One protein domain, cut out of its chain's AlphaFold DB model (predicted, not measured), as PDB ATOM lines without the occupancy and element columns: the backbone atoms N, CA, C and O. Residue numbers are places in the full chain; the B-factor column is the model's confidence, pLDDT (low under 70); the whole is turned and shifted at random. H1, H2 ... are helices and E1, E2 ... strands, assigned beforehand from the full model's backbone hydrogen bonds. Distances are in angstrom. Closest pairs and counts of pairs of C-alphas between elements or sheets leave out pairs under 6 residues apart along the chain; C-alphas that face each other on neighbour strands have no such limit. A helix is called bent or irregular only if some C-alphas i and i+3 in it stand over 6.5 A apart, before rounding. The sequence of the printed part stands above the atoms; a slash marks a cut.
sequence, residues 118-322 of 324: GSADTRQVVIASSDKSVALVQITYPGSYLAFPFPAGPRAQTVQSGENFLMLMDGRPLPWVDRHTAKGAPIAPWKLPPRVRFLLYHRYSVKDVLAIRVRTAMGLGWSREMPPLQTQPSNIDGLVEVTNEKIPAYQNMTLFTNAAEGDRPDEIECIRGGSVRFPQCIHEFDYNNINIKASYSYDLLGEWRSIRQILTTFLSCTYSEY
ATOM      1  N   GLY A 118     175.282 174.490 149.105       45.34
ATOM      2  CA  GLY A 118     176.160 174.552 150.285       45.34
ATOM      3  C   GLY A 118     176.363 175.926 150.942       45.34
ATOM      4  O   GLY A 118     177.163 176.022 151.870       45.34
ATOM      5  N   SER A 119     175.710 177.000 150.480       52.84
ATOM      6  CA  SER A 119     176.026 178.366 150.941       52.84
ATOM      7  C   SER A 119     175.209 178.819 152.155       52.84
ATOM      8  O   SER A 119     173.979 178.836 152.121       52.84
ATOM      9  N   ALA A 120     175.896 179.292 153.201       54.50
ATOM     10  CA  ALA A 120     175.273 179.939 154.362       54.50
ATOM     11  C   ALA A 120     174.544 181.256 154.006       54.50
ATOM     12  O   ALA A 120     173.588 181.627 154.683       54.50
ATOM     13  N   ASP A 121     174.963 181.932 152.927       68.00
ATOM     14  CA  ASP A 121     174.286 183.101 152.348       68.00
ATOM     15  C   ASP A 121     173.447 182.653 151.147       68.00
ATOM     16  O   ASP A 121     173.893 182.709 149.997       68.00
ATOM     17  N   THR A 122     172.268 182.102 151.429       70.88
ATOM     18  CA  THR A 122     171.280 181.733 150.410       70.88
ATOM     19  C   THR A 122     170.310 182.894 150.188       70.88
ATOM     20  O   THR A 122     169.754 183.440 151.143       70.88
ATOM     21  N   ARG A 123     170.087 183.247 148.920       75.00
ATOM     22  CA  ARG A 123     169.170 184.293 148.455       75.00
ATOM     23  C   ARG A 123     168.053 183.695 147.616       75.00
ATOM     24  O   ARG A 123     168.194 182.598 147.077       75.00
ATOM     25  N   GLN A 124     166.951 184.427 147.514       76.06
ATOM     26  CA  GLN A 124     165.793 184.036 146.722       76.06
ATOM     27  C   GLN A 124     165.335 185.215 145.874       76.06
ATOM     28  O   GLN A 124     165.232 186.336 146.364       76.06
ATOM     29  N   VAL A 125     165.035 184.953 144.609       73.75
ATOM     30  CA  VAL A 125     164.358 185.906 143.735       73.75
ATOM     31  C   VAL A 125     163.143 185.231 143.125       73.75
ATOM     32  O   VAL A 125     163.227 184.096 142.660       73.75
ATOM     33  N   VAL A 126     162.014 185.928 143.136       75.12
ATOM     34  CA  VAL A 126     160.821 185.550 142.388       75.12
ATOM     35  C   VAL A 126     160.805 186.383 141.117       75.12
ATOM     36  O   VAL A 126     160.707 187.612 141.158       75.12
ATOM     37  N   ILE A 127     160.939 185.706 139.987       71.06
ATOM     38  CA  ILE A 127     160.897 186.319 138.669       71.06
ATOM     39  C   ILE A 127     159.444 186.305 138.204       71.06
ATOM     40  O   ILE A 127     158.830 185.245 138.068       71.06
ATOM     41  N   ALA A 128     158.902 187.499 137.981       66.25
ATOM     42  CA  ALA A 128     157.546 187.699 137.492       66.25
ATOM     43  C   ALA A 128     157.549 188.105 136.020       66.25
ATOM     44  O   ALA A 128     158.313 188.990 135.623       66.25
ATOM     45  N   SER A 129     156.656 187.506 135.226       66.19
ATOM     46  CA  SER A 129     156.407 187.989 133.868       66.19
ATOM     47  C   SER A 129     155.784 189.379 133.899       66.19
ATOM     48  O   SER A 129     154.832 189.622 134.645       66.19
ATOM     49  N   SER A 130     156.276 190.283 133.051       61.53
ATOM     50  CA  SER A 130     155.736 191.645 132.945       61.53
ATOM     51  C   SER A 130     154.264 191.693 132.521       61.53
ATOM     52  O   SER A 130     153.560 192.634 132.870       61.53
ATOM     53  N   ASP A 131     153.800 190.683 131.788       61.56
ATOM     54  CA  ASP A 131     152.435 190.554 131.265       61.56
ATOM     55  C   ASP A 131     151.568 189.553 132.060       61.56
ATOM     56  O   ASP A 131     150.409 189.343 131.716       61.56
ATOM     57  N   LYS A 132     152.117 188.944 133.125       62.91
ATOM     58  CA  LYS A 132     151.472 187.901 133.950       62.91
ATOM     59  C   LYS A 132     150.992 186.661 133.174       62.91
ATOM     60  O   LYS A 132     150.185 185.902 133.704       62.91
ATOM     61  N   SER A 133     151.475 186.438 131.950       59.84
ATOM     62  CA  SER A 133     151.032 185.320 131.104       59.84
ATOM     63  C   SER A 133     151.599 183.960 131.527       59.84
ATOM     64  O   SER A 133     151.104 182.923 131.092       59.84
ATOM     65  N   VAL A 134     152.606 183.951 132.405       62.94
ATOM     66  CA  VAL A 134     153.300 182.748 132.878       62.94
ATOM     67  C   VAL A 134     153.427 182.768 134.399       62.94
ATOM     68  O   VAL A 134     153.496 183.831 135.024       62.94
ATOM     69  N   ALA A 135     153.447 181.570 134.985       64.44
ATOM     70  CA  ALA A 135     153.627 181.360 136.412       64.44
ATOM     71  C   ALA A 135     154.923 182.002 136.932       64.44
ATOM     72  O   ALA A 135     155.960 182.008 136.267       64.44
ATOM     73  N   LEU A 136     154.846 182.522 138.156       71.50
ATOM     74  CA  LEU A 136     155.995 183.041 138.888       71.50
ATOM     75  C   LEU A 136     157.025 181.929 139.082       71.50
ATOM     76  O   LEU A 136     156.682 180.799 139.432       71.50
ATOM     77  N   VAL A 137     158.295 182.269 138.899       73.38
ATOM     78  CA  VAL A 137     159.397 181.334 139.111       73.38
ATOM     79  C   VAL A 137     160.232 181.797 140.286       73.38
ATOM     80  O   VAL A 137     160.655 182.950 140.320       73.38
ATOM     81  N   GLN A 138     160.531 180.894 141.219       77.38
ATOM     82  CA  GLN A 138     161.469 181.171 142.297       77.38
ATOM     83  C   GLN A 138     162.842 180.578 141.980       77.38
ATOM     84  O   GLN A 138     162.974 179.385 141.716       77.38
ATOM     85  N   ILE A 139     163.876 181.410 142.069       77.62
ATOM     86  CA  ILE A 139     165.277 181.010 141.951       77.62
ATOM     87  C   ILE A 139     165.944 181.194 143.311       77.62
ATOM     88  O   ILE A 139     166.003 182.304 143.843       77.62
ATOM     89  N   THR A 140     166.458 180.103 143.871       77.69
ATOM     90  CA  THR A 140     167.196 180.080 145.139       77.69
ATOM     91  C   THR A 140     168.677 179.865 144.857       77.69
ATOM     92  O   THR A 140     169.047 178.844 144.287       77.69
ATOM     93  N   TYR A 141     169.537 180.807 145.243       74.81
ATOM     94  CA  TYR A 141     170.942 180.828 144.828       74.81
ATOM     95  C   TYR A 141     171.881 181.350 145.929       74.81
ATOM     96  O   TYR A 141     171.467 182.163 146.756       74.81
ATOM     97  N   PRO A 142     173.166 180.948 145.956       75.88
ATOM     98  CA  PRO A 142     174.156 181.570 146.830       75.88
ATOM     99  C   PRO A 142     174.387 183.039 146.473       75.88
ATOM    100  O   PRO A 142     174.628 183.352 145.307       75.88
ATOM    101  N   GLY A 143     174.436 183.936 147.463       73.69
ATOM    102  CA  GLY A 143     174.738 185.360 147.249       73.69
ATOM    103  C   GLY A 143     176.057 185.603 146.507       73.69
ATOM    104  O   GLY A 143     176.203 186.592 145.788       73.69
ATOM    105  N   SER A 144     176.981 184.639 146.565       75.00
ATOM    106  CA  SER A 144     178.199 184.638 145.763       75.00
ATOM    107  C   SER A 144     177.950 184.645 144.258       75.00
ATOM    108  O   SER A 144     178.873 184.981 143.549       75.00
ATOM    109  N   TYR A 145     176.785 184.310 143.709       78.56
ATOM    110  CA  TYR A 145     176.545 184.411 142.260       78.56
ATOM    111  C   TYR A 145     176.081 185.801 141.810       78.56
ATOM    112  O   TYR A 145     176.113 186.085 140.618       78.56
ATOM    113  N   LEU A 146     175.710 186.690 142.734       77.88
ATOM    114  CA  LEU A 146     175.102 187.980 142.412       77.88
ATOM    115  C   LEU A 146     176.084 188.942 141.723       77.88
ATOM    116  O   LEU A 146     177.213 189.131 142.185       77.88
ATOM    117  N   ALA A 147     175.653 189.581 140.633       71.75
ATOM    118  CA  ALA A 147     176.511 190.484 139.862       71.75
ATOM    119  C   ALA A 147     176.785 191.829 140.556       71.75
ATOM    120  O   ALA A 147     177.866 192.391 140.392       71.75
ATOM    121  N   PHE A 148     175.824 192.344 141.327       67.62
ATOM    122  CA  PHE A 148     175.941 193.609 142.050       67.62
ATOM    123  C   PHE A 148     175.827 193.367 143.555       67.62
ATOM    124  O   PHE A 148     174.819 192.816 143.993       67.62
ATOM    125  N   PRO A 149     176.791 193.804 144.379       56.72
ATOM    126  CA  PRO A 149     176.612 193.778 145.818       56.72
ATOM    127  C   PRO A 149     175.676 194.925 146.207       56.72
ATOM    128  O   PRO A 149     176.123 196.031 146.499       56.72
ATOM    129  N   PHE A 150     174.367 194.684 146.197       53.19
ATOM    130  CA  PHE A 150     173.454 195.507 146.982       53.19
ATOM    131  C   PHE A 150     173.387 194.940 148.405       53.19
ATOM    132  O   PHE A 150     173.284 193.715 148.572       53.19
ATOM    133  N   PRO A 151     173.448 195.794 149.443       44.31
ATOM    134  CA  PRO A 151     173.217 195.362 150.805       44.31
ATOM    135  C   PRO A 151     171.718 195.105 150.945       44.31
ATOM    136  O   PRO A 151     170.935 196.005 151.216       44.31
ATOM    137  N   ALA A 152     171.305 193.867 150.733       46.09
ATOM    138  CA  ALA A 152     170.080 193.363 151.322       46.09
ATOM    139  C   ALA A 152     170.514 192.233 152.245       46.09
ATOM    140  O   ALA A 152     171.274 191.354 151.830       46.09
ATOM    141  N   GLY A 153     170.135 192.358 153.515       46.69
ATOM    142  CA  GLY A 153     170.529 191.459 154.589       46.69
ATOM    143  C   GLY A 153     170.168 189.991 154.330       46.69
ATOM    144  O   GLY A 153     169.618 189.636 153.284       46.69
ATOM    145  N   PRO A 154     170.481 189.111 155.290       39.78
ATOM    146  CA  PRO A 154     170.263 187.685 155.125       39.78
ATOM    147  C   PRO A 154     168.774 187.429 154.849       39.78
ATOM    148  O   PRO A 154     167.928 187.814 155.653       39.78
ATOM    149  N   ARG A 155     168.472 186.733 153.743       53.06
ATOM    150  CA  ARG A 155     167.145 186.176 153.388       53.06
ATOM    151  C   ARG A 155     166.099 187.110 152.762       53.06
ATOM    152  O   ARG A 155     164.917 186.782 152.812       53.06
ATOM    153  N   ALA A 156     166.471 188.225 152.139       57.38
ATOM    154  CA  ALA A 156     165.484 188.998 151.379       57.38
ATOM    155  C   ALA A 156     165.074 188.240 150.101       57.38
ATOM    156  O   ALA A 156     165.855 188.155 149.154       57.38
ATOM    157  N   GLN A 157     163.863 187.678 150.086       65.50
ATOM    158  CA  GLN A 157     163.192 187.297 148.848       65.50
ATOM    159  C   GLN A 157     162.755 188.580 148.138       65.50
ATOM    160  O   GLN A 157     162.044 189.397 148.723       65.50
ATOM    161  N   THR A 158     163.188 188.778 146.898       70.19
ATOM    162  CA  THR A 158     162.779 189.933 146.088       70.19
ATOM    163  C   THR A 158     161.902 189.483 144.931       70.19
ATOM    164  O   THR A 158     162.174 188.467 144.296       70.19
ATOM    165  N   VAL A 159     160.837 190.234 144.647       66.06
ATOM    166  CA  VAL A 159     160.031 190.049 143.433       66.06
ATOM    167  C   VAL A 159     160.491 191.085 142.416       66.06
ATOM    168  O   VAL A 159     160.404 192.283 142.680       66.06
ATOM    169  N   GLN A 160     161.001 190.647 141.269       73.06
ATOM    170  CA  GLN A 160     161.516 191.547 140.232       73.06
ATOM    171  C   GLN A 160     161.398 190.927 138.836       73.06
ATOM    172  O   GLN A 160     161.152 189.734 138.682       73.06
ATOM    173  N   SER A 161     161.564 191.748 137.799       65.00
ATOM    174  CA  SER A 161     161.466 191.312 136.399       65.00
ATOM    175  C   SER A 161     162.704 190.562 135.897       65.00
ATOM    176  O   SER A 161     162.654 189.960 134.825       65.00
ATOM    177  N   GLY A 162     163.804 190.582 136.656       71.56
ATOM    178  CA  GLY A 162     165.000 189.806 136.361       71.56
ATOM    179  C   GLY A 162     166.128 189.961 137.381       71.56
ATOM    180  O   GLY A 162     166.083 190.856 138.216       71.56
ATOM    181  N   GLU A 163     167.138 189.093 137.312       78.06
ATOM    182  CA  GLU A 163     168.293 189.063 138.224       78.06
ATOM    183  C   GLU A 163     169.604 188.802 137.469       78.06
ATOM    184  O   GLU A 163     169.637 188.003 136.531       78.06
ATOM    185  N   ASN A 164     170.682 189.488 137.866       79.69
ATOM    186  CA  ASN A 164     171.989 189.381 137.216       79.69
ATOM    187  C   ASN A 164     172.951 188.501 138.015       79.69
ATOM    188  O   ASN A 164     173.220 188.747 139.193       79.69
ATOM    189  N   PHE A 165     173.607 187.586 137.313       80.19
ATOM    190  CA  PHE A 165     174.560 186.647 137.882       80.19
ATOM    191  C   PHE A 165     175.924 186.724 137.185       80.19
ATOM    192  O   PHE A 165     176.026 187.089 136.010       80.19
ATOM    193  N   LEU A 166     176.978 186.370 137.922       78.12
ATOM    194  CA  LEU A 166     178.355 186.260 137.438       78.12
ATOM    195  C   LEU A 166     178.943 184.896 137.802       78.12
ATOM    196  O   LEU A 166     179.041 184.545 138.982       78.12
ATOM    197  N   MET A 167     179.408 184.165 136.790       76.06
ATOM    198  CA  MET A 167     180.055 182.867 136.961       76.06
ATOM    199  C   MET A 167     181.252 182.677 136.022       76.06
ATOM    200  O   MET A 167     181.481 183.434 135.077       76.06
ATOM    201  N   LEU A 168     182.053 181.666 136.337       73.19
ATOM    202  CA  LEU A 168     183.128 181.161 135.494       73.19
ATOM    203  C   LEU A 168     182.585 180.112 134.509       73.19
ATOM    204  O   LEU A 168     181.495 179.573 134.696       73.19
ATOM    205  N   MET A 169     183.389 179.765 133.502       68.88
ATOM    206  CA  MET A 169     183.097 178.705 132.518       68.88
ATOM    207  C   MET A 169     183.029 177.290 133.116       68.88
ATOM    208  O   MET A 169     182.771 176.334 132.406       68.88
ATOM    209  N   ASP A 170     183.275 177.127 134.413       66.88
ATOM    210  CA  ASP A 170     183.086 175.862 135.129       66.88
ATOM    211  C   ASP A 170     181.863 175.895 136.066       66.88
ATOM    212  O   ASP A 170     181.681 175.001 136.892       66.88
ATOM    213  N   GLY A 171     181.031 176.939 135.963       69.94
ATOM    214  CA  GLY A 171     179.812 177.116 136.752       69.94
ATOM    215  C   GLY A 171     180.032 177.637 138.172       69.94
ATOM    216  O   GLY A 171     179.057 177.872 138.890       69.94
ATOM    217  N   ARG A 172     181.279 177.861 138.606       72.56
ATOM    218  CA  ARG A 172     181.566 178.452 139.921       72.56
ATOM    219  C   ARG A 172     181.266 179.952 139.937       72.56
ATOM    220  O   ARG A 172     181.407 180.620 138.909       72.56
ATOM    221  N   PRO A 173     180.906 180.525 141.100       75.81
ATOM    222  CA  PRO A 173     180.759 181.966 141.210       75.81
ATOM    223  C   PRO A 173     182.107 182.649 140.963       75.81
ATOM    224  O   PRO A 173     183.161 182.164 141.373       75.81
ATOM    225  N   LEU A 174     182.071 183.824 140.340       74.19
ATOM    226  CA  LEU A 174     183.252 184.672 140.190       74.19
ATOM    227  C   LEU A 174     183.895 184.973 141.575       74.19
ATOM    228  O   LEU A 174     183.163 185.400 142.468       74.19
ATOM    229  N   PRO A 175     185.206 184.791 141.810       72.25
ATOM    230  CA  PRO A 175     185.801 185.046 143.124       72.25
ATOM    231  C   PRO A 175     185.607 186.487 143.614       72.25
ATOM    232  O   PRO A 175     185.563 187.420 142.817       72.25
ATOM    233  N   TRP A 176     185.520 186.690 144.935       69.69
ATOM    234  CA  TRP A 176     185.293 188.019 145.528       69.69
ATOM    235  C   TRP A 176     186.385 189.033 145.154       69.69
ATOM    236  O   TRP A 176     186.071 190.180 144.838       69.69
ATOM    237  N   VAL A 177     187.648 188.590 145.120       66.88
ATOM    238  CA  VAL A 177     188.812 189.407 144.727       66.88
ATOM    239  C   VAL A 177     188.712 189.936 143.297       66.88
ATOM    240  O   VAL A 177     189.163 191.039 143.023       66.88
ATOM    241  N   ASP A 178     188.040 189.203 142.409       69.88
ATOM    242  CA  ASP A 178     187.861 189.589 141.006       69.88
ATOM    243  C   ASP A 178     186.696 190.572 140.815       69.88
ATOM    244  O   ASP A 178     186.491 191.096 139.722       69.88
ATOM    245  N   ARG A 179     185.906 190.813 141.868       69.31
ATOM    246  CA  ARG A 179     184.741 191.713 141.865       69.31
ATOM    247  C   ARG A 179     185.011 193.044 142.540       69.31
ATOM    248  O   ARG A 179     184.152 193.919 142.492       69.31
ATOM    249  N   HIS A 180     186.160 193.194 143.188       75.38
ATOM    250  CA  HIS A 180     186.490 194.372 143.970       75.38
ATOM    251  C   HIS A 180     187.854 194.910 143.553       75.38
ATOM    252  O   HIS A 180     188.757 194.183 143.154       75.38
ATOM    253  N   THR A 181     188.005 196.224 143.623       74.31
ATOM    254  CA  THR A 181     189.302 196.885 143.487       74.31
ATOM    255  C   THR A 181     190.232 196.454 144.625       74.31
ATOM    256  O   THR A 181     189.772 195.979 145.661       74.31
ATOM    257  N   ALA A 182     191.537 196.717 144.501       75.50
ATOM    258  CA  ALA A 182     192.501 196.471 145.582       75.50
ATOM    259  C   ALA A 182     192.134 197.175 146.909       75.50
ATOM    260  O   ALA A 182     192.545 196.740 147.978       75.50
ATOM    261  N   LYS A 183     191.330 198.247 146.846       77.94
ATOM    262  CA  LYS A 183     190.797 198.979 148.007       77.94
ATOM    263  C   LYS A 183     189.465 198.414 148.534       77.94
ATOM    264  O   LYS A 183     188.835 199.042 149.375       77.94
ATOM    265  N   GLY A 184     188.994 197.281 148.009       71.31
ATOM    266  CA  GLY A 184     187.752 196.622 148.421       71.31
ATOM    267  C   GLY A 184     186.463 197.223 147.848       71.31
ATOM    268  O   GLY A 184     185.386 196.740 148.171       71.31
ATOM    269  N   ALA A 185     186.529 198.250 146.991       77.25
ATOM    270  CA  ALA A 185     185.334 198.825 146.359       77.25
ATOM    271  C   ALA A 185     184.825 197.935 145.208       77.25
ATOM    272  O   ALA A 185     185.660 197.459 144.434       77.25
ATOM    273  N   PRO A 186     183.504 197.739 145.039       72.69
ATOM    274  CA  PRO A 186     182.963 196.874 143.996       72.69
ATOM    275  C   PRO A 186     183.248 197.418 142.593       72.69
ATOM    276  O   PRO A 186     183.146 198.616 142.324       72.69
ATOM    277  N   ILE A 187     183.600 196.518 141.680       71.19
ATOM    278  CA  ILE A 187     183.808 196.813 140.267       71.19
ATOM    279  C   ILE A 187     182.474 196.622 139.556       71.19
ATOM    280  O   ILE A 187     181.852 195.565 139.639       71.19
ATOM    281  N   ALA A 188     182.033 197.648 138.829       71.38
ATOM    282  CA  ALA A 188     180.821 197.542 138.030       71.38
ATOM    283  C   ALA A 188     180.950 196.389 137.005       71.38
ATOM    284  O   ALA A 188     181.977 196.320 136.328       71.38
ATOM    285  N   PRO A 189     179.933 195.527 136.819       65.94
ATOM    286  CA  PRO A 189     180.042 194.328 135.983       65.94
ATOM    287  C   PRO A 189     180.475 194.590 134.537       65.94
ATOM    288  O   PRO A 189     181.212 193.801 133.968       65.94
ATOM    289  N   TRP A 190     180.078 195.722 133.949       69.12
ATOM    290  CA  TRP A 190     180.486 196.126 132.593       69.12
ATOM    291  C   TRP A 190     181.942 196.619 132.493       69.12
ATOM    292  O   TRP A 190     182.434 196.902 131.404       69.12
ATOM    293  N   LYS A 191     182.634 196.791 133.626       68.81
ATOM    294  CA  LYS A 191     184.071 197.095 133.683       68.81
ATOM    295  C   LYS A 191     184.924 195.837 133.841       68.81
ATOM    296  O   LYS A 191     186.140 195.949 133.701       68.81
ATOM    297  N   LEU A 192     184.317 194.691 134.144       66.06
ATOM    298  CA  LEU A 192     185.007 193.408 134.187       66.06
ATOM    299  C   LEU A 192     185.175 192.880 132.754       66.06
ATOM    300  O   LEU A 192     184.273 193.084 131.938       66.06
ATOM    301  N   PRO A 193     186.297 192.207 132.432       59.66
ATOM    302  CA  PRO A 193     186.402 191.478 131.177       59.66
ATOM    303  C   PRO A 193     185.223 190.503 131.070       59.66
ATOM    304  O   PRO A 193     184.816 189.951 132.103       59.66
ATOM    305  N   PRO A 194     184.671 190.278 129.868       53.50
ATOM    306  CA  PRO A 194     183.493 189.445 129.701       53.50
ATOM    307  C   PRO A 194     183.808 187.981 130.052       53.50
ATOM    308  O   PRO A 194     184.298 187.195 129.245       53.50
ATOM    309  N   ARG A 195     183.532 187.631 131.311       65.69
ATOM    310  CA  ARG A 195     183.283 186.264 131.795       65.69
ATOM    311  C   ARG A 195     181.809 185.926 131.522       65.69
ATOM    312  O   ARG A 195     181.099 186.771 130.988       65.69
ATOM    313  N   VAL A 196     181.323 184.739 131.892       56.31
ATOM    314  CA  VAL A 196     179.893 184.415 131.727       56.31
ATOM    315  C   VAL A 196     179.073 185.239 132.723       56.31
ATOM    316  O   VAL A 196     178.946 184.905 133.904       56.31
ATOM    317  N   ARG A 197     178.528 186.356 132.242       64.88
ATOM    318  CA  ARG A 197     177.488 187.128 132.921       64.88
ATOM    319  C   ARG A 197     176.157 186.702 132.346       64.88
ATOM    320  O   ARG A 197     176.048 186.594 131.136       64.88
ATOM    321  N   PHE A 198     175.131 186.534 133.164       68.56
ATOM    322  CA  PHE A 198     173.800 186.307 132.613       68.56
ATOM    323  C   PHE A 198     172.719 187.004 133.418       68.56
ATOM    324  O   PHE A 198     172.841 187.213 134.625       68.56
ATOM    325  N   LEU A 199     171.681 187.408 132.702       69.38
ATOM    326  CA  LEU A 199     170.454 187.970 133.223       69.38
ATOM    327  C   LEU A 199     169.361 186.922 133.040       69.38
ATOM    328  O   LEU A 199     169.123 186.467 131.922       69.38
ATOM    329  N   LEU A 200     168.691 186.577 134.132       67.88
ATOM    330  CA  LEU A 200     167.414 185.875 134.077       67.88
ATOM    331  C   LEU A 200     166.321 186.923 134.025       67.88
ATOM    332  O   LEU A 200     166.347 187.839 134.840       67.88
ATOM    333  N   TYR A 201     165.380 186.813 133.102       62.97
ATOM    334  CA  TYR A 201     164.222 187.700 133.059       62.97
ATOM    335  C   TYR A 201     163.057 187.021 132.353       62.97
ATOM    336  O   TYR A 201     163.194 185.954 131.758       62.97
ATOM    337  N   HIS A 202     161.888 187.643 132.446       59.97
ATOM    338  CA  HIS A 202     160.662 187.094 131.893       59.97
ATOM    339  C   HIS A 202     159.932 188.185 131.103       59.97
ATOM    340  O   HIS A 202     159.485 189.176 131.686       59.97
ATOM    341  N   ARG A 203     159.878 188.064 129.767       56.56
ATOM    342  CA  ARG A 203     159.266 189.104 128.917       56.56
ATOM    343  C   ARG A 203     158.542 188.581 127.676       56.56
ATOM    344  O   ARG A 203     157.363 188.859 127.542       56.56
ATOM    345  N   TYR A 204     159.238 187.871 126.789       56.25
ATOM    346  CA  TYR A 204     158.747 187.430 125.472       56.25
ATOM    347  C   TYR A 204     159.386 186.082 125.124       56.25
ATOM    348  O   TYR A 204     160.418 185.778 125.708       56.25
ATOM    349  N   SER A 205     158.832 185.275 124.212       59.97
ATOM    350  CA  SER A 205     159.580 184.101 123.724       59.97
ATOM    351  C   SER A 205     160.844 184.563 122.990       59.97
ATOM    352  O   SER A 205     160.830 185.640 122.386       59.97
ATOM    353  N   VAL A 206     161.934 183.788 122.988       61.91
ATOM    354  CA  VAL A 206     163.163 184.197 122.270       61.91
ATOM    355  C   VAL A 206     162.894 184.422 120.779       61.91
ATOM    356  O   VAL A 206     163.432 185.349 120.176       61.91
ATOM    357  N   LYS A 207     161.955 183.664 120.201       62.75
ATOM    358  CA  LYS A 207     161.449 183.872 118.838       62.75
ATOM    359  C   LYS A 207     160.868 185.277 118.635       62.75
ATOM    360  O   LYS A 207     161.154 185.924 117.627       62.75
ATOM    361  N   ASP A 208     160.087 185.766 119.594       64.56
ATOM    362  CA  ASP A 208     159.537 187.121 119.554       64.56
ATOM    363  C   ASP A 208     160.624 188.171 119.790       64.56
ATOM    364  O   ASP A 208     160.602 189.221 119.154       64.56
ATOM    365  N   VAL A 209     161.608 187.899 120.655       64.06
ATOM    366  CA  VAL A 209     162.746 188.805 120.877       64.06
ATOM    367  C   VAL A 209     163.546 189.002 119.591       64.06
ATOM    368  O   VAL A 209     163.786 190.152 119.209       64.06
ATOM    369  N   LEU A 210     163.872 187.915 118.891       63.78
ATOM    370  CA  LEU A 210     164.550 187.950 117.597       63.78
ATOM    371  C   LEU A 210     163.738 188.760 116.578       63.78
ATOM    372  O   LEU A 210     164.265 189.660 115.917       63.78
ATOM    373  N   ALA A 211     162.431 188.500 116.488       64.94
ATOM    374  CA  ALA A 211     161.541 189.223 115.584       64.94
ATOM    375  C   ALA A 211     161.476 190.726 115.897       64.94
ATOM    376  O   ALA A 211     161.572 191.559 114.992       64.94
ATOM    377  N   ILE A 212     161.351 191.091 117.176       66.19
ATOM    378  CA  ILE A 212     161.324 192.480 117.647       66.19
ATOM    379  C   ILE A 212     162.649 193.179 117.337       66.19
ATOM    380  O   ILE A 212     162.649 194.322 116.866       66.19
ATOM    381  N   ARG A 213     163.783 192.515 117.574       65.56
ATOM    382  CA  ARG A 213     165.113 193.080 117.314       65.56
ATOM    383  C   ARG A 213     165.364 193.314 115.849       65.56
ATOM    384  O   ARG A 213     165.718 194.428 115.483       65.56
ATOM    385  N   VAL A 214     165.130 192.307 115.017       64.25
ATOM    386  CA  VAL A 214     165.292 192.429 113.569       64.25
ATOM    387  C   VAL A 214     164.391 193.545 113.046       64.25
ATOM    388  O   VAL A 214     164.862 194.404 112.307       64.25
ATOM    389  N   ARG A 215     163.130 193.628 113.496       66.94
ATOM    390  CA  ARG A 215     162.240 194.749 113.146       66.94
ATOM    391  C   ARG A 215     162.819 196.099 113.560       66.94
ATOM    392  O   ARG A 215     162.867 197.009 112.738       66.94
ATOM    393  N   THR A 216     163.296 196.220 114.799       66.44
ATOM    394  CA  THR A 216     163.898 197.457 115.324       66.44
ATOM    395  C   THR A 216     165.133 197.855 114.518       66.44
ATOM    396  O   THR A 216     165.263 199.002 114.099       66.44
ATOM    397  N   ALA A 217     166.008 196.895 114.240       62.25
ATOM    398  CA  ALA A 217     167.247 197.085 113.507       62.25
ATOM    399  C   ALA A 217     167.015 197.417 112.021       62.25
ATOM    400  O   ALA A 217     167.804 198.142 111.417       62.25
ATOM    401  N   MET A 218     165.913 196.931 111.440       62.66
ATOM    402  CA  MET A 218     165.461 197.270 110.088       62.66
ATOM    403  C   MET A 218     164.638 198.567 110.027       62.66
ATOM    404  O   MET A 218     164.197 198.956 108.946       62.66
ATOM    405  N   GLY A 219     164.374 199.223 111.165       64.38
ATOM    406  CA  GLY A 219     163.476 200.379 111.231       64.38
ATOM    407  C   GLY A 219     162.034 200.053 110.817       64.38
ATOM    408  O   GLY A 219     161.308 200.922 110.331       64.38
ATOM    409  N   LEU A 220     161.612 198.794 110.954       64.94
ATOM    410  CA  LEU A 220     160.268 198.343 110.611       64.94
ATOM    411  C   LEU A 220     159.309 198.635 111.768       64.94
ATOM    412  O   LEU A 220     159.523 198.209 112.902       64.94
ATOM    413  N   GLY A 221     158.215 199.336 111.469       58.69
ATOM    414  CA  GLY A 221     157.105 199.493 112.408       58.69
ATOM    415  C   GLY A 221     156.409 198.159 112.707       58.69
ATOM    416  O   GLY A 221     156.422 197.237 111.893       58.69
ATOM    417  N   TRP A 222     155.745 198.072 113.862       60.44
ATOM    418  CA  TRP A 222     155.049 196.865 114.339       60.44
ATOM    419  C   TRP A 222     153.939 196.352 113.403       60.44
ATOM    420  O   TRP A 222     153.608 195.170 113.442       60.44
ATOM    421  N   SER A 223     153.407 197.211 112.529       53.91
ATOM    422  CA  SER A 223     152.381 196.880 111.532       53.91
ATOM    423  C   SER A 223     152.920 196.246 110.246       53.91
ATOM    424  O   SER A 223     152.127 195.800 109.421       53.91
ATOM    425  N   ARG A 224     154.243 196.219 110.041       58.59
ATOM    426  CA  ARG A 224     154.851 195.597 108.859       58.59
ATOM    427  C   ARG A 224     155.165 194.132 109.129       58.59
ATOM    428  O   ARG A 224     155.683 193.784 110.190       58.59
ATOM    429  N   GLU A 225     154.854 193.289 108.152       63.91
ATOM    430  CA  GLU A 225     155.237 191.883 108.160       63.91
ATOM    431  C   GLU A 225     156.765 191.756 108.212       63.91
ATOM    432  O   GLU A 225     157.496 192.557 107.618       63.91
ATOM    433  N   MET A 226     157.252 190.787 108.988       60.91
ATOM    434  CA  MET A 226     158.683 190.564 109.139       60.91
ATOM    435  C   MET A 226     159.208 189.898 107.863       60.91
ATOM    436  O   MET A 226     158.680 188.853 107.482       60.91
ATOM    437  N   PRO A 227     160.234 190.455 107.197       61.34
ATOM    438  CA  PRO A 227     160.839 189.771 106.067       61.34
ATOM    439  C   PRO A 227     161.482 188.460 106.545       61.34
ATOM    440  O   PRO A 227     162.004 188.417 107.664       61.34
ATOM    441  N   PRO A 228     161.467 187.400 105.720       64.56
ATOM    442  CA  PRO A 228     162.083 186.135 106.086       64.56
ATOM    443  C   PRO A 228     163.574 186.343 106.363       64.56
ATOM    444  O   PRO A 228     164.275 187.004 105.592       64.56
ATOM    445  N   LEU A 229     164.049 185.787 107.477       67.00
ATOM    446  CA  LEU A 229     165.468 185.764 107.807       67.00
ATOM    447  C   LEU A 229     166.176 184.800 106.857       67.00
ATOM    448  O   LEU A 229     165.793 183.634 106.765       67.00
ATOM    449  N   GLN A 230     167.194 185.284 106.148       73.81
ATOM    450  CA  GLN A 230     168.079 184.398 105.403       73.81
ATOM    451  C   GLN A 230     169.135 183.862 106.366       73.81
ATOM    452  O   GLN A 230     169.524 184.523 107.328       73.81
ATOM    453  N   THR A 231     169.557 182.627 106.132       77.88
ATOM    454  CA  THR A 231     170.619 182.000 106.911       77.88
ATOM    455  C   THR A 231     171.687 181.481 105.970       77.88
ATOM    456  O   THR A 231     171.385 181.026 104.864       77.88
ATOM    457  N   GLN A 232     172.937 181.558 106.406       81.69
ATOM    458  CA  GLN A 232     174.071 180.960 105.717       81.69
ATOM    459  C   GLN A 232     174.852 180.053 106.674       81.69
ATOM    460  O   GLN A 232     174.839 180.276 107.891       81.69
ATOM    461  N   PRO A 233     175.542 179.024 106.157       84.06
ATOM    462  CA  PRO A 233     176.423 178.204 106.974       84.06
ATOM    463  C   PRO A 233     177.467 179.072 107.681       84.06
ATOM    464  O   PRO A 233     178.095 179.922 107.050       84.06
ATOM    465  N   SER A 234     177.670 178.840 108.978       84.25
ATOM    466  CA  SER A 234     178.772 179.452 109.720       84.25
ATOM    467  C   SER A 234     179.923 178.458 109.896       84.25
ATOM    468  O   SER A 234     179.762 177.252 109.708       84.25
ATOM    469  N   ASN A 235     181.099 178.957 110.275       83.88
ATOM    470  CA  ASN A 235     182.236 178.121 110.666       83.88
ATOM    471  C   ASN A 235     182.159 177.632 112.126       83.88
ATOM    472  O   ASN A 235     183.087 176.969 112.589       83.88
ATOM    473  N   ILE A 236     181.092 177.972 112.856       82.81
ATOM    474  CA  ILE A 236     180.872 177.563 114.243       82.81
ATOM    475  C   ILE A 236     179.903 176.382 114.263       82.81
ATOM    476  O   ILE A 236     178.788 176.464 113.748       82.81
ATOM    477  N   ASP A 237     180.325 175.275 114.878       80.94
ATOM    478  CA  ASP A 237     179.538 174.044 114.904       80.94
ATOM    479  C   ASP A 237     178.139 174.260 115.513       80.94
ATOM    480  O   ASP A 237     177.980 174.784 116.622       80.94
ATOM    481  N   GLY A 238     177.115 173.836 114.769       79.94
ATOM    482  CA  GLY A 238     175.703 173.947 115.135       79.94
ATOM    483  C   GLY A 238     175.064 175.325 114.972       79.94
ATOM    484  O   GLY A 238     173.868 175.441 115.233       79.94
ATOM    485  N   LEU A 239     175.812 176.346 114.545       83.69
ATOM    486  CA  LEU A 239     175.274 177.681 114.298       83.69
ATOM    487  C   LEU A 239     175.204 177.987 112.803       83.69
ATOM    488  O   LEU A 239     176.099 177.651 112.025       83.69
ATOM    489  N   VAL A 240     174.152 178.694 112.417       85.12
ATOM    490  CA  VAL A 240     174.044 179.379 111.129       85.12
ATOM    491  C   VAL A 240     174.068 180.877 111.368       85.12
ATOM    492  O   VAL A 240     173.555 181.367 112.373       85.12
ATOM    493  N   GLU A 241     174.691 181.609 110.458       84.06
ATOM    494  CA  GLU A 241     174.695 183.064 110.501       84.06
ATOM    495  C   GLU A 241     173.410 183.582 109.861       84.06
ATOM    496  O   GLU A 241     173.019 183.143 108.778       84.06
ATOM    497  N   VAL A 242     172.745 184.507 110.543       78.50
ATOM    498  CA  VAL A 242     171.555 185.185 110.040       78.50
ATOM    499  C   VAL A 242     172.013 186.350 109.179       78.50
ATOM    500  O   VAL A 242     172.575 187.326 109.676       78.50
ATOM    501  N   THR A 243     171.748 186.260 107.882       72.00
ATOM    502  CA  THR A 243     172.065 187.310 106.921       72.00
ATOM    503  C   THR A 243     170.806 188.051 106.519       72.00
ATOM    504  O   THR A 243     169.741 187.477 106.294       72.00
ATOM    505  N   ASN A 244     170.909 189.373 106.437       62.97
ATOM    506  CA  ASN A 244     169.904 190.180 105.771       62.97
ATOM    507  C   ASN A 244     170.553 191.486 105.300       62.97
ATOM    508  O   ASN A 244     170.926 192.342 106.101       62.97
ATOM    509  N   GLU A 245     170.679 191.629 103.979       56.06
ATOM    510  CA  GLU A 245     171.301 192.779 103.300       56.06
ATOM    511  C   GLU A 245     170.654 194.127 103.670       56.06
ATOM    512  O   GLU A 245     171.240 195.187 103.467       56.06
ATOM    513  N   LYS A 246     169.439 194.100 104.232       54.16
ATOM    514  CA  LYS A 246     168.636 195.280 104.567       54.16
ATOM    515  C   LYS A 246     168.684 195.674 106.040       54.16
ATOM    516  O   LYS A 246     167.813 196.439 106.459       54.16
ATOM    517  N   ILE A 247     169.647 195.192 106.832       56.81
ATOM    518  CA  ILE A 247     169.796 195.637 108.227       56.81
ATOM    519  C   ILE A 247     171.073 196.466 108.443       56.81
ATOM    520  O   ILE A 247     172.103 195.936 108.860       56.81
ATOM    521  N   PRO A 248     171.017 197.797 108.224       52.00
ATOM    522  CA  PRO A 248     172.157 198.697 108.411       52.00
ATOM    523  C   PRO A 248     172.758 198.654 109.823       52.00
ATOM    524  O   PRO A 248     173.955 198.863 109.989       52.00
ATOM    525  N   ALA A 249     171.944 198.360 110.845       53.12
ATOM    526  CA  ALA A 249     172.381 198.304 112.240       53.12
ATOM    527  C   ALA A 249     173.365 197.154 112.547       53.12
ATOM    528  O   ALA A 249     174.041 197.203 113.572       53.12
ATOM    529  N   TYR A 250     173.485 196.154 111.664       54.75
ATOM    530  CA  TYR A 250     174.384 195.005 111.843       54.75
ATOM    531  C   TYR A 250     175.740 195.158 111.138       54.75
ATOM    532  O   TYR A 250     176.522 194.216 111.111       54.75
ATOM    533  N   GLN A 251     176.094 196.339 110.617       57.19
ATOM    534  CA  GLN A 251     177.381 196.527 109.923       57.19
ATOM    535  C   GLN A 251     178.625 196.176 110.772       57.19
ATOM    536  O   GLN A 251     179.674 195.892 110.205       57.19
ATOM    537  N   ASN A 252     178.507 196.138 112.107       64.69
ATOM    538  CA  ASN A 252     179.575 195.730 113.033       64.69
ATOM    539  C   ASN A 252     179.199 194.532 113.925       64.69
ATOM    540  O   ASN A 252     179.853 194.289 114.942       64.69
ATOM    541  N   MET A 253     178.127 193.815 113.586       73.88
ATOM    542  CA  MET A 253     177.516 192.815 114.454       73.88
ATOM    543  C   MET A 253     177.120 191.581 113.660       73.88
ATOM    544  O   MET A 253     176.441 191.680 112.645       73.88
ATOM    545  N   THR A 254     177.515 190.413 114.148       80.31
ATOM    546  CA  THR A 254     177.155 189.135 113.539       80.31
ATOM    547  C   THR A 254     176.092 188.464 114.389       80.31
ATOM    548  O   THR A 254     176.262 188.338 115.602       80.31
ATOM    549  N   LEU A 255     175.001 188.048 113.755       80.81
ATOM    550  CA  LEU A 255     173.914 187.330 114.401       80.81
ATOM    551  C   LEU A 255     173.979 185.857 114.004       80.81
ATOM    552  O   LEU A 255     174.033 185.533 112.822       80.81
ATOM    553  N   PHE A 256     173.935 184.973 114.988       83.62
ATOM    554  CA  PHE A 256     173.886 183.533 114.803       83.62
ATOM    555  C   PHE A 256     172.605 182.968 115.401       83.62
ATOM    556  O   PHE A 256     172.090 183.475 116.400       83.62
ATOM    557  N   THR A 257     172.123 181.877 114.816       81.94
ATOM    558  CA  THR A 257     171.057 181.069 115.400       81.94
ATOM    559  C   THR A 257     171.360 179.578 115.286       81.94
ATOM    560  O   THR A 257     172.150 179.154 114.440       81.94
ATOM    561  N   ASN A 258     170.780 178.775 116.176       79.19
ATOM    562  CA  ASN A 258     170.961 177.327 116.187       79.19
ATOM    563  C   ASN A 258     170.179 176.677 115.038       79.19
ATOM    564  O   ASN A 258     168.958 176.780 114.961       79.19
ATOM    565  N   ALA A 259     170.894 175.968 114.164       63.47
ATOM    566  CA  ALA A 259     170.329 175.356 112.960       63.47
ATOM    567  C   ALA A 259     169.357 174.194 113.246       63.47
ATOM    568  O   ALA A 259     168.589 173.807 112.367       63.47
ATOM    569  N   ALA A 260     169.419 173.604 114.447       61.22
ATOM    570  CA  ALA A 260     168.707 172.374 114.793       61.22
ATOM    571  C   ALA A 260     167.414 172.595 115.602       61.22
ATOM    572  O   ALA A 260     166.558 171.711 115.632       61.22
ATOM    573  N   GLU A 261     167.241 173.748 116.257       58.03
ATOM    574  CA  GLU A 261     166.088 174.017 117.133       58.03
ATOM    575  C   GLU A 261     165.009 174.819 116.388       58.03
ATOM    576  O   GLU A 261     164.875 176.025 116.569       58.03
ATOM    577  N   GLY A 262     164.222 174.135 115.546       55.22
ATOM    578  CA  GLY A 262     163.219 174.754 114.664       55.22
ATOM    579  C   GLY A 262     162.291 175.797 115.317       55.22
ATOM    580  O   GLY A 262     162.079 176.853 114.727       55.22
ATOM    581  N   ASP A 263     161.777 175.543 116.530       50.38
ATOM    582  CA  ASP A 263     160.808 176.422 117.223       50.38
ATOM    583  C   ASP A 263     161.359 177.171 118.453       50.38
ATOM    584  O   ASP A 263     160.647 177.990 119.040       50.38
ATOM    585  N   ARG A 264     162.609 176.921 118.865       55.53
ATOM    586  CA  ARG A 264     163.244 177.569 120.031       55.53
ATOM    587  C   ARG A 264     164.668 177.994 119.684       55.53
ATOM    588  O   ARG A 264     165.611 177.337 120.104       55.53
ATOM    589  N   PRO A 265     164.849 179.056 118.891       68.25
ATOM    590  CA  PRO A 265     166.182 179.431 118.460       68.25
ATOM    591  C   PRO A 265     167.017 179.883 119.664       68.25
ATOM    592  O   PRO A 265     166.601 180.762 120.414       68.25
ATOM    593  N   ASP A 266     168.216 179.323 119.832       79.00
ATOM    594  CA  ASP A 266     169.300 180.105 120.423       79.00
ATOM    595  C   ASP A 266     169.550 181.310 119.513       79.00
ATOM    596  O   ASP A 266     169.648 181.158 118.290       79.00
ATOM    597  N   GLU A 267     169.680 182.491 120.100       82.06
ATOM    598  CA  GLU A 267     170.109 183.706 119.417       82.06
ATOM    599  C   GLU A 267     171.463 184.123 119.983       82.06
ATOM    600  O   GLU A 267     171.593 184.312 121.189       82.06
ATOM    601  N   ILE A 268     172.485 184.267 119.140       86.06
ATOM    602  CA  ILE A 268     173.805 184.725 119.577       86.06
ATOM    603  C   ILE A 268     174.221 185.928 118.743       86.06
ATOM    604  O   ILE A 268     174.476 185.829 117.550       86.06
ATOM    605  N   GLU A 269     174.322 187.075 119.392       83.94
ATOM    606  CA  GLU A 269     174.733 188.343 118.806       83.94
ATOM    607  C   GLU A 269     176.172 188.638 119.215       83.94
ATOM    608  O   GLU A 269     176.467 188.723 120.401       83.94
ATOM    609  N   CYS A 270     177.073 188.831 118.261       84.56
ATOM    610  CA  CYS A 270     178.485 189.058 118.534       84.56
ATOM    611  C   CYS A 270     178.977 190.366 117.919       84.56
ATOM    612  O   CYS A 270     178.758 190.632 116.739       84.56
ATOM    613  N   ILE A 271     179.718 191.151 118.702       80.00
ATOM    614  CA  ILE A 271     180.327 192.410 118.262       80.00
ATOM    615  C   ILE A 271     181.848 192.271 118.340       80.00
ATOM    616  O   ILE A 271     182.410 192.064 119.419       80.00
ATOM    617  N   ARG A 272     182.519 192.383 117.186       71.56
ATOM    618  CA  ARG A 272     183.965 192.123 117.037       71.56
ATOM    619  C   ARG A 272     184.841 193.388 117.131       71.56
ATOM    620  O   ARG A 272     186.062 193.270 117.177       71.56
ATOM    621  N   GLY A 273     184.248 194.586 117.201       64.06
ATOM    622  CA  GLY A 273     184.966 195.867 117.309       64.06
ATOM    623  C   GLY A 273     184.046 197.099 117.309       64.06
ATOM    624  O   GLY A 273     182.826 196.963 117.272       64.06
ATOM    625  N   GLY A 274     184.621 198.309 117.366       66.38
ATOM    626  CA  GLY A 274     183.882 199.584 117.331       66.38
ATOM    627  C   GLY A 274     183.793 200.304 118.685       66.38
ATOM    628  O   GLY A 274     184.794 200.449 119.381       66.38
ATOM    629  N   SER A 275     182.597 200.785 119.053       58.84
ATOM    630  CA  SER A 275     182.317 201.576 120.271       58.84
ATOM    631  C   SER A 275     182.277 200.763 121.576       58.84
ATOM    632  O   SER A 275     182.109 201.332 122.657       58.84
ATOM    633  N   VAL A 276     182.419 199.437 121.497       61.84
ATOM    634  CA  VAL A 276     182.364 198.535 122.654       61.84
ATOM    635  C   VAL A 276     183.760 198.317 123.225       61.84
ATOM    636  O   VAL A 276     184.702 197.999 122.506       61.84
ATOM    637  N   ARG A 277     183.885 198.450 124.548       67.25
ATOM    638  CA  ARG A 277     185.168 198.338 125.260       67.25
ATOM    639  C   ARG A 277     185.807 196.949 125.156       67.25
ATOM    640  O   ARG A 277     187.027 196.844 125.231       67.25
ATOM    641  N   PHE A 278     184.990 195.908 125.014       71.88
ATOM    642  CA  PHE A 278     185.423 194.520 124.892       71.88
ATOM    643  C   PHE A 278     184.614 193.840 123.782       71.88
ATOM    644  O   PHE A 278     183.384 193.951 123.809       71.88
ATOM    645  N   PRO A 279     185.258 193.131 122.836       79.25
ATOM    646  CA  PRO A 279     184.558 192.216 121.945       79.25
ATOM    647  C   PRO A 279     183.768 191.194 122.767       79.25
ATOM    648  O   PRO A 279     184.307 190.565 123.679       79.25
ATOM    649  N   GLN A 280     182.483 191.049 122.475       83.12
ATOM    650  CA  GLN A 280     181.582 190.234 123.285       83.12
ATOM    651  C   GLN A 280     180.481 189.627 122.431       83.12
ATOM    652  O   GLN A 280     180.114 190.176 121.391       83.12
ATOM    653  N   CYS A 281     179.936 188.524 122.921       83.69
ATOM    654  CA  CYS A 281     178.716 187.925 122.428       83.69
ATOM    655  C   CYS A 281     177.619 188.006 123.494       83.69
ATOM    656  O   CYS A 281     177.899 187.972 124.696       83.69
ATOM    657  N   ILE A 282     176.378 188.130 123.043       85.50
ATOM    658  CA  ILE A 282     175.146 188.086 123.817       85.50
ATOM    659  C   ILE A 282     174.370 186.873 123.320       85.50
ATOM    660  O   ILE A 282     174.011 186.821 122.153       85.50
ATOM    661  N   HIS A 283     174.113 185.914 124.197       87.06
ATOM    662  CA  HIS A 283     173.417 184.673 123.882       87.06
ATOM    663  C   HIS A 283     172.086 184.626 124.615       87.06
ATOM    664  O   HIS A 283     172.058 184.660 125.847       87.06
ATOM    665  N   GLU A 284     170.997 184.564 123.862       85.38
ATOM    666  CA  GLU A 284     169.635 184.483 124.366       85.38
ATOM    667  C   GLU A 284     168.999 183.139 124.027       85.38
ATOM    668  O   GLU A 284     169.072 182.670 122.894       85.38
ATOM    669  N   PHE A 285     168.417 182.496 125.038       81.50
ATOM    670  CA  PHE A 285     167.707 181.232 124.883       81.50
ATOM    671  C   PHE A 285     166.688 181.016 126.010       81.50
ATOM    672  O   PHE A 285     166.798 181.594 127.097       81.50
ATOM    673  N   ASP A 286     165.699 180.163 125.740       77.56
ATOM    674  CA  ASP A 286     164.628 179.818 126.672       77.56
ATOM    675  C   ASP A 286     164.946 178.527 127.440       77.56
ATOM    676  O   ASP A 286     165.347 177.514 126.862       77.56
ATOM    677  N   TYR A 287     164.693 178.523 128.750       76.25
ATOM    678  CA  TYR A 287     164.763 177.326 129.592       76.25
ATOM    679  C   TYR A 287     163.651 177.345 130.643       76.25
ATOM    680  O   TYR A 287     163.586 178.262 131.456       76.25
ATOM    681  N   ASN A 288     162.776 176.332 130.651       70.56
ATOM    682  CA  ASN A 288     161.641 176.228 131.586       70.56
ATOM    683  C   ASN A 288     160.809 177.527 131.692       70.56
ATOM    684  O   ASN A 288     160.463 177.962 132.788       70.56
ATOM    685  N   ASN A 289     160.502 178.146 130.544       67.56
ATOM    686  CA  ASN A 289     159.795 179.430 130.412       67.56
ATOM    687  C   ASN A 289     160.545 180.658 130.965       67.56
ATOM    688  O   ASN A 289     159.968 181.731 131.080       67.56
ATOM    689  N   ILE A 290     161.833 180.536 131.281       71.81
ATOM    690  CA  ILE A 290     162.691 181.660 131.661       71.81
ATOM    691  C   ILE A 290     163.532 182.049 130.452       71.81
ATOM    692  O   ILE A 290     164.190 181.189 129.863       71.81
ATOM    693  N   ASN A 291     163.572 183.345 130.138       77.62
ATOM    694  CA  ASN A 291     164.529 183.864 129.171       77.62
ATOM    695  C   ASN A 291     165.872 184.075 129.862       77.62
ATOM    696  O   ASN A 291     165.970 184.737 130.905       77.62
ATOM    697  N   ILE A 292     166.921 183.545 129.252       80.94
ATOM    698  CA  ILE A 292     168.290 183.711 129.714       80.94
ATOM    699  C   ILE A 292     169.000 184.581 128.700       80.94
ATOM    700  O   ILE A 292     169.037 184.238 127.529       80.94
ATOM    701  N   LYS A 293     169.601 185.677 129.160       84.69
ATOM    702  CA  LYS A 293     170.529 186.489 128.369       84.69
ATOM    703  C   LYS A 293     171.910 186.403 128.967       84.69
ATOM    704  O   LYS A 293     172.195 187.065 129.965       84.69
ATOM    705  N   ALA A 294     172.761 185.597 128.361       84.75
ATOM    706  CA  ALA A 294     174.166 185.506 128.695       84.75
ATOM    707  C   ALA A 294     174.986 186.516 127.887       84.75
ATOM    708  O   ALA A 294     174.641 186.873 126.771       84.75
ATOM    709  N   SER A 295     176.078 186.988 128.464       83.94
ATOM    710  CA  SER A 295     177.085 187.825 127.832       83.94
ATOM    711  C   SER A 295     178.456 187.259 128.182       83.94
ATOM    712  O   SER A 295     178.711 186.953 129.349       83.94
ATOM    713  N   TYR A 296     179.307 187.076 127.176       81.88
ATOM    714  CA  TYR A 296     180.633 186.465 127.301       81.88
ATOM    715  C   TYR A 296     181.589 186.981 126.216       81.88
ATOM    716  O   TYR A 296     181.165 187.648 125.276       81.88
ATOM    717  N   SER A 297     182.896 186.729 126.365       82.06
ATOM    718  CA  SER A 297     183.906 187.182 125.395       82.06
ATOM    719  C   SER A 297     183.652 186.595 124.011       82.06
ATOM    720  O   SER A 297     183.303 185.422 123.903       82.06
ATOM    721  N   TYR A 298     183.910 187.368 122.956       81.38
ATOM    722  CA  TYR A 298     183.841 186.862 121.581       81.38
ATOM    723  C   TYR A 298     184.685 185.590 121.374       81.38
ATOM    724  O   TYR A 298     184.260 184.669 120.682       81.38
ATOM    725  N   ASP A 299     185.836 185.493 122.047       82.00
ATOM    726  CA  ASP A 299     186.740 184.335 121.960       82.00
ATOM    727  C   ASP A 299     186.108 183.022 122.460       82.00
ATOM    728  O   ASP A 299     186.590 181.940 122.142       82.00
ATOM    729  N   LEU A 300     185.019 183.107 123.232       80.19
ATOM    730  CA  LEU A 300     184.274 181.959 123.755       80.19
ATOM    731  C   LEU A 300     183.087 181.560 122.866       80.19
ATOM    732  O   LEU A 300     182.329 180.670 123.241       80.19
ATOM    733  N   LEU A 301     182.905 182.178 121.692       83.81
ATOM    734  CA  LEU A 301     181.806 181.844 120.777       83.81
ATOM    735  C   LEU A 301     181.792 180.357 120.385       83.81
ATOM    736  O   LEU A 301     180.724 179.755 120.320       83.81
ATOM    737  N   GLY A 302     182.962 179.740 120.190       79.62
ATOM    738  CA  GLY A 302     183.062 178.302 119.906       79.62
ATOM    739  C   GLY A 302     182.540 177.404 121.038       79.62
ATOM    740  O   GLY A 302     182.146 176.272 120.790       79.62
ATOM    741  N   GLU A 303     182.462 177.930 122.262       81.38
ATOM    742  CA  GLU A 303     182.026 177.226 123.473       81.38
ATOM    743  C   GLU A 303     180.544 177.471 123.811       81.38
ATOM    744  O   GLU A 303     180.101 177.187 124.926       81.38
ATOM    745  N   TRP A 304     179.745 178.002 122.878       82.12
ATOM    746  CA  TRP A 304     178.352 178.391 123.131       82.12
ATOM    747  C   TRP A 304     177.484 177.252 123.705       82.12
ATOM    748  O   TRP A 304     176.671 177.487 124.601       82.12
ATOM    749  N   ARG A 305     177.693 175.998 123.266       82.00
ATOM    750  CA  ARG A 305     176.994 174.820 123.818       82.00
ATOM    751  C   ARG A 305     177.381 174.560 125.271       82.00
ATOM    752  O   ARG A 305     176.506 174.306 126.098       82.00
ATOM    753  N   SER A 306     178.672 174.661 125.586       77.81
ATOM    754  CA  SER A 306     179.194 174.537 126.950       77.81
ATOM    755  C   SER A 306     178.564 175.606 127.850       77.81
ATOM    756  O   SER A 306     178.069 175.293 128.931       77.81
ATOM    757  N   ILE A 307     178.487 176.854 127.373       77.25
ATOM    758  CA  ILE A 307     177.852 177.977 128.082       77.25
ATOM    759  C   ILE A 307     176.365 177.695 128.335       77.25
ATOM    760  O   ILE A 307     175.921 177.773 129.483       77.25
ATOM    761  N   ARG A 308     175.605 177.287 127.306       80.56
ATOM    762  CA  ARG A 308     174.194 176.873 127.444       80.56
ATOM    763  C   ARG A 308     174.037 175.773 128.491       80.56
ATOM    764  O   ARG A 308     173.166 175.853 129.358       80.56
ATOM    765  N   GLN A 309     174.895 174.757 128.460       78.56
ATOM    766  CA  GLN A 309     174.843 173.639 129.400       78.56
ATOM    767  C   GLN A 309     175.117 174.075 130.845       78.56
ATOM    768  O   GLN A 309     174.417 173.645 131.762       78.56
ATOM    769  N   ILE A 310     176.106 174.940 131.073       76.12
ATOM    770  CA  ILE A 310     176.441 175.441 132.414       76.12
ATOM    771  C   ILE A 310     175.282 176.258 132.991       76.12
ATOM    772  O   ILE A 310     174.918 176.088 134.155       76.12
ATOM    773  N   LEU A 311     174.671 177.116 132.174       79.12
ATOM    774  CA  LEU A 311     173.562 177.975 132.586       79.12
ATOM    775  C   LEU A 311     172.284 177.178 132.869       79.12
ATOM    776  O   LEU A 311     171.639 177.391 133.896       79.12
ATOM    777  N   THR A 312     171.945 176.217 132.009       78.25
ATOM    778  CA  THR A 312     170.802 175.319 132.243       78.25
ATOM    779  C   THR A 312     171.033 174.419 133.455       78.25
ATOM    780  O   THR A 312     170.115 174.215 134.247       78.25
ATOM    781  N   THR A 313     172.269 173.960 133.678       71.94
ATOM    782  CA  THR A 313     172.655 173.241 134.900       71.94
ATOM    783  C   THR A 313     172.428 174.111 136.132       71.94
ATOM    784  O   THR A 313     171.709 173.697 137.038       71.94
ATOM    785  N   PHE A 314     172.966 175.334 136.160       75.69
ATOM    786  CA  PHE A 314     172.765 176.265 137.273       75.69
ATOM    787  C   PHE A 314     171.276 176.470 137.583       75.69
ATOM    788  O   PHE A 314     170.864 176.397 138.742       75.69
ATOM    789  N   LEU A 315     170.450 176.662 136.553       75.12
ATOM    790  CA  LEU A 315     169.009 176.835 136.720       75.12
ATOM    791  C   LEU A 315     168.319 175.581 137.227       75.12
ATOM    792  O   LEU A 315     167.550 175.671 138.173       75.12
ATOM    793  N   SER A 316     168.638 174.405 136.696       73.19
ATOM    794  CA  SER A 316     168.055 173.147 137.179       73.19
ATOM    795  C   SER A 316     168.315 172.887 138.673       73.19
ATOM    796  O   SER A 316     167.536 172.201 139.329       73.19
ATOM    797  N   CYS A 317     169.395 173.456 139.223       68.38
ATOM    798  CA  CYS A 317     169.766 173.330 140.631       68.38
ATOM    799  C   CYS A 317     169.152 174.412 141.536       68.38
ATOM    800  O   CYS A 317     169.102 174.217 142.752       68.38
ATOM    801  N   THR A 318     168.767 175.559 140.968       72.56
ATOM    802  CA  THR A 318     168.310 176.762 141.696       72.56
ATOM    803  C   THR A 318     166.813 177.023 141.533       72.56
ATOM    804  O   THR A 318     166.217 177.712 142.360       72.56
ATOM    805  N   TYR A 319     166.210 176.473 140.480       73.44
ATOM    806  CA  TYR A 319     164.806 176.607 140.136       73.44
ATOM    807  C   TYR A 319     163.904 175.840 141.102       73.44
ATOM    808  O   TYR A 319     164.143 174.674 141.423       73.44
ATOM    809  N   SER A 320     162.814 176.489 141.492       69.25
ATOM    810  CA  SER A 320     161.666 175.877 142.149       69.25
ATOM    811  C   SER A 320     160.389 176.568 141.683       69.25
ATOM    812  O   SER A 320     160.375 177.791 141.507       69.25
ATOM    813  N   GLU A 321     159.310 175.804 141.524       66.38
ATOM    814  CA  GLU A 321     157.979 176.382 141.337       66.38
ATOM    815  C   GLU A 321     157.642 177.283 142.531       66.38
ATOM    816  O   GLU A 321     157.865 176.916 143.688       66.38
ATOM    817  N   TYR A 322     157.143 178.488 142.249       62.38
ATOM    818  CA  TYR A 322     156.724 179.408 143.297       62.38
ATOM    819  C   TYR A 322     155.336 179.003 143.806       62.38
ATOM    820  O   TYR A 322     154.350 179.149 143.086       62.38
TER     821      TYR A 322
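Overview. This is residues 118 to 322 of the 324 residues of an uncharacterized protein of Mesorhizobium sp. LNHC221B00 (UniProt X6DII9). A long, strongly twisted sheet of eight strands is the backbone of the shape, and the long helix H3 covers part of one face, with the sheet curled round it. A smaller sheet of four strands sits at the E4 end of the large one, and the last part of H3 leads into its strand E12. H2 grazes the large sheet, while the short H1 lies off both sheets. The printed part has 205 residues, with three named helices and twelve named strands in the order E1 E2 E3 E4 H1 E5 H2 E6 E7 E8 E9 E10 E11 H3 E12; the large sheet, E4 E5 E11 E10 E9 E8 E7 E6, is antiparallel, and the small one, E3 E1 E2 E12, is mixed. The class is mixed, helices and strands, and the whole is compact, with a radius of gyration of the C-alphas of 17.9 A and spans of 52 by 40 by 29 A.

Along the chain. E1, residues 122 to 127, begins at C-alpha 122 (171.280, 181.733, 150.410), and E2 is 137 to 142. E3 is 157 to 160, E4 162 to 167, H1 176 to 179, E5 196 to 201, and H2 206 to 217, 16.1 A long. E6 is 230 to 233, E7 239 to 243, E8 253 to 258 and E9 267 to 271. E10, 280 to 287, is 22.1 A long, and E11, 290 to 297, is 22.8 A. H3, 298 to 318, is 27.3 A long, and E12, 319 to 321, ends at C-alpha 321 (157.979, 176.382, 141.337).

Arrangement. E6 to E11 form a meander, each strand the antiparallel neighbour of the one before. In the hairpin of E10 and E11, N 283 and O 294 are 2.8 A apart, within hydrogen-bond range. E5 is the antiparallel neighbour of E11, with N 199 and O 293 at 2.8 A, and E4 and E6 are the edge strands. H3 is on this sheet; its closest C-alphas to E10 are those of Tyr 298 and Gln 280, 4.4 A apart. H3 has a kink of 72 degrees near residue 305 and is irregular, with C-alphas 302 and 305 8.0 A apart. H2 only grazes the sheet, with residues 206 to 210. H3 is also on the small sheet, over none of its strands, at a height of 10.9 A. There E3 and E1 are parallel, with N 126 and O 158 at 2.8 A. Every O i to N i+4 pair is within hydrogen-bond range in H2, 12 of 17 in H3, and H1 is too short for one.

Size, cuts and confidence. The farthest C-alphas, Lys 183 and Glu 225, are 53.9 A apart. The printed part has no cut. The links E2 to E3, H1 to E5 and H2 to E6 are long. The mean pLDDT of the printed part is 70.1, and 98 residues are under 70, among them 189 to 229.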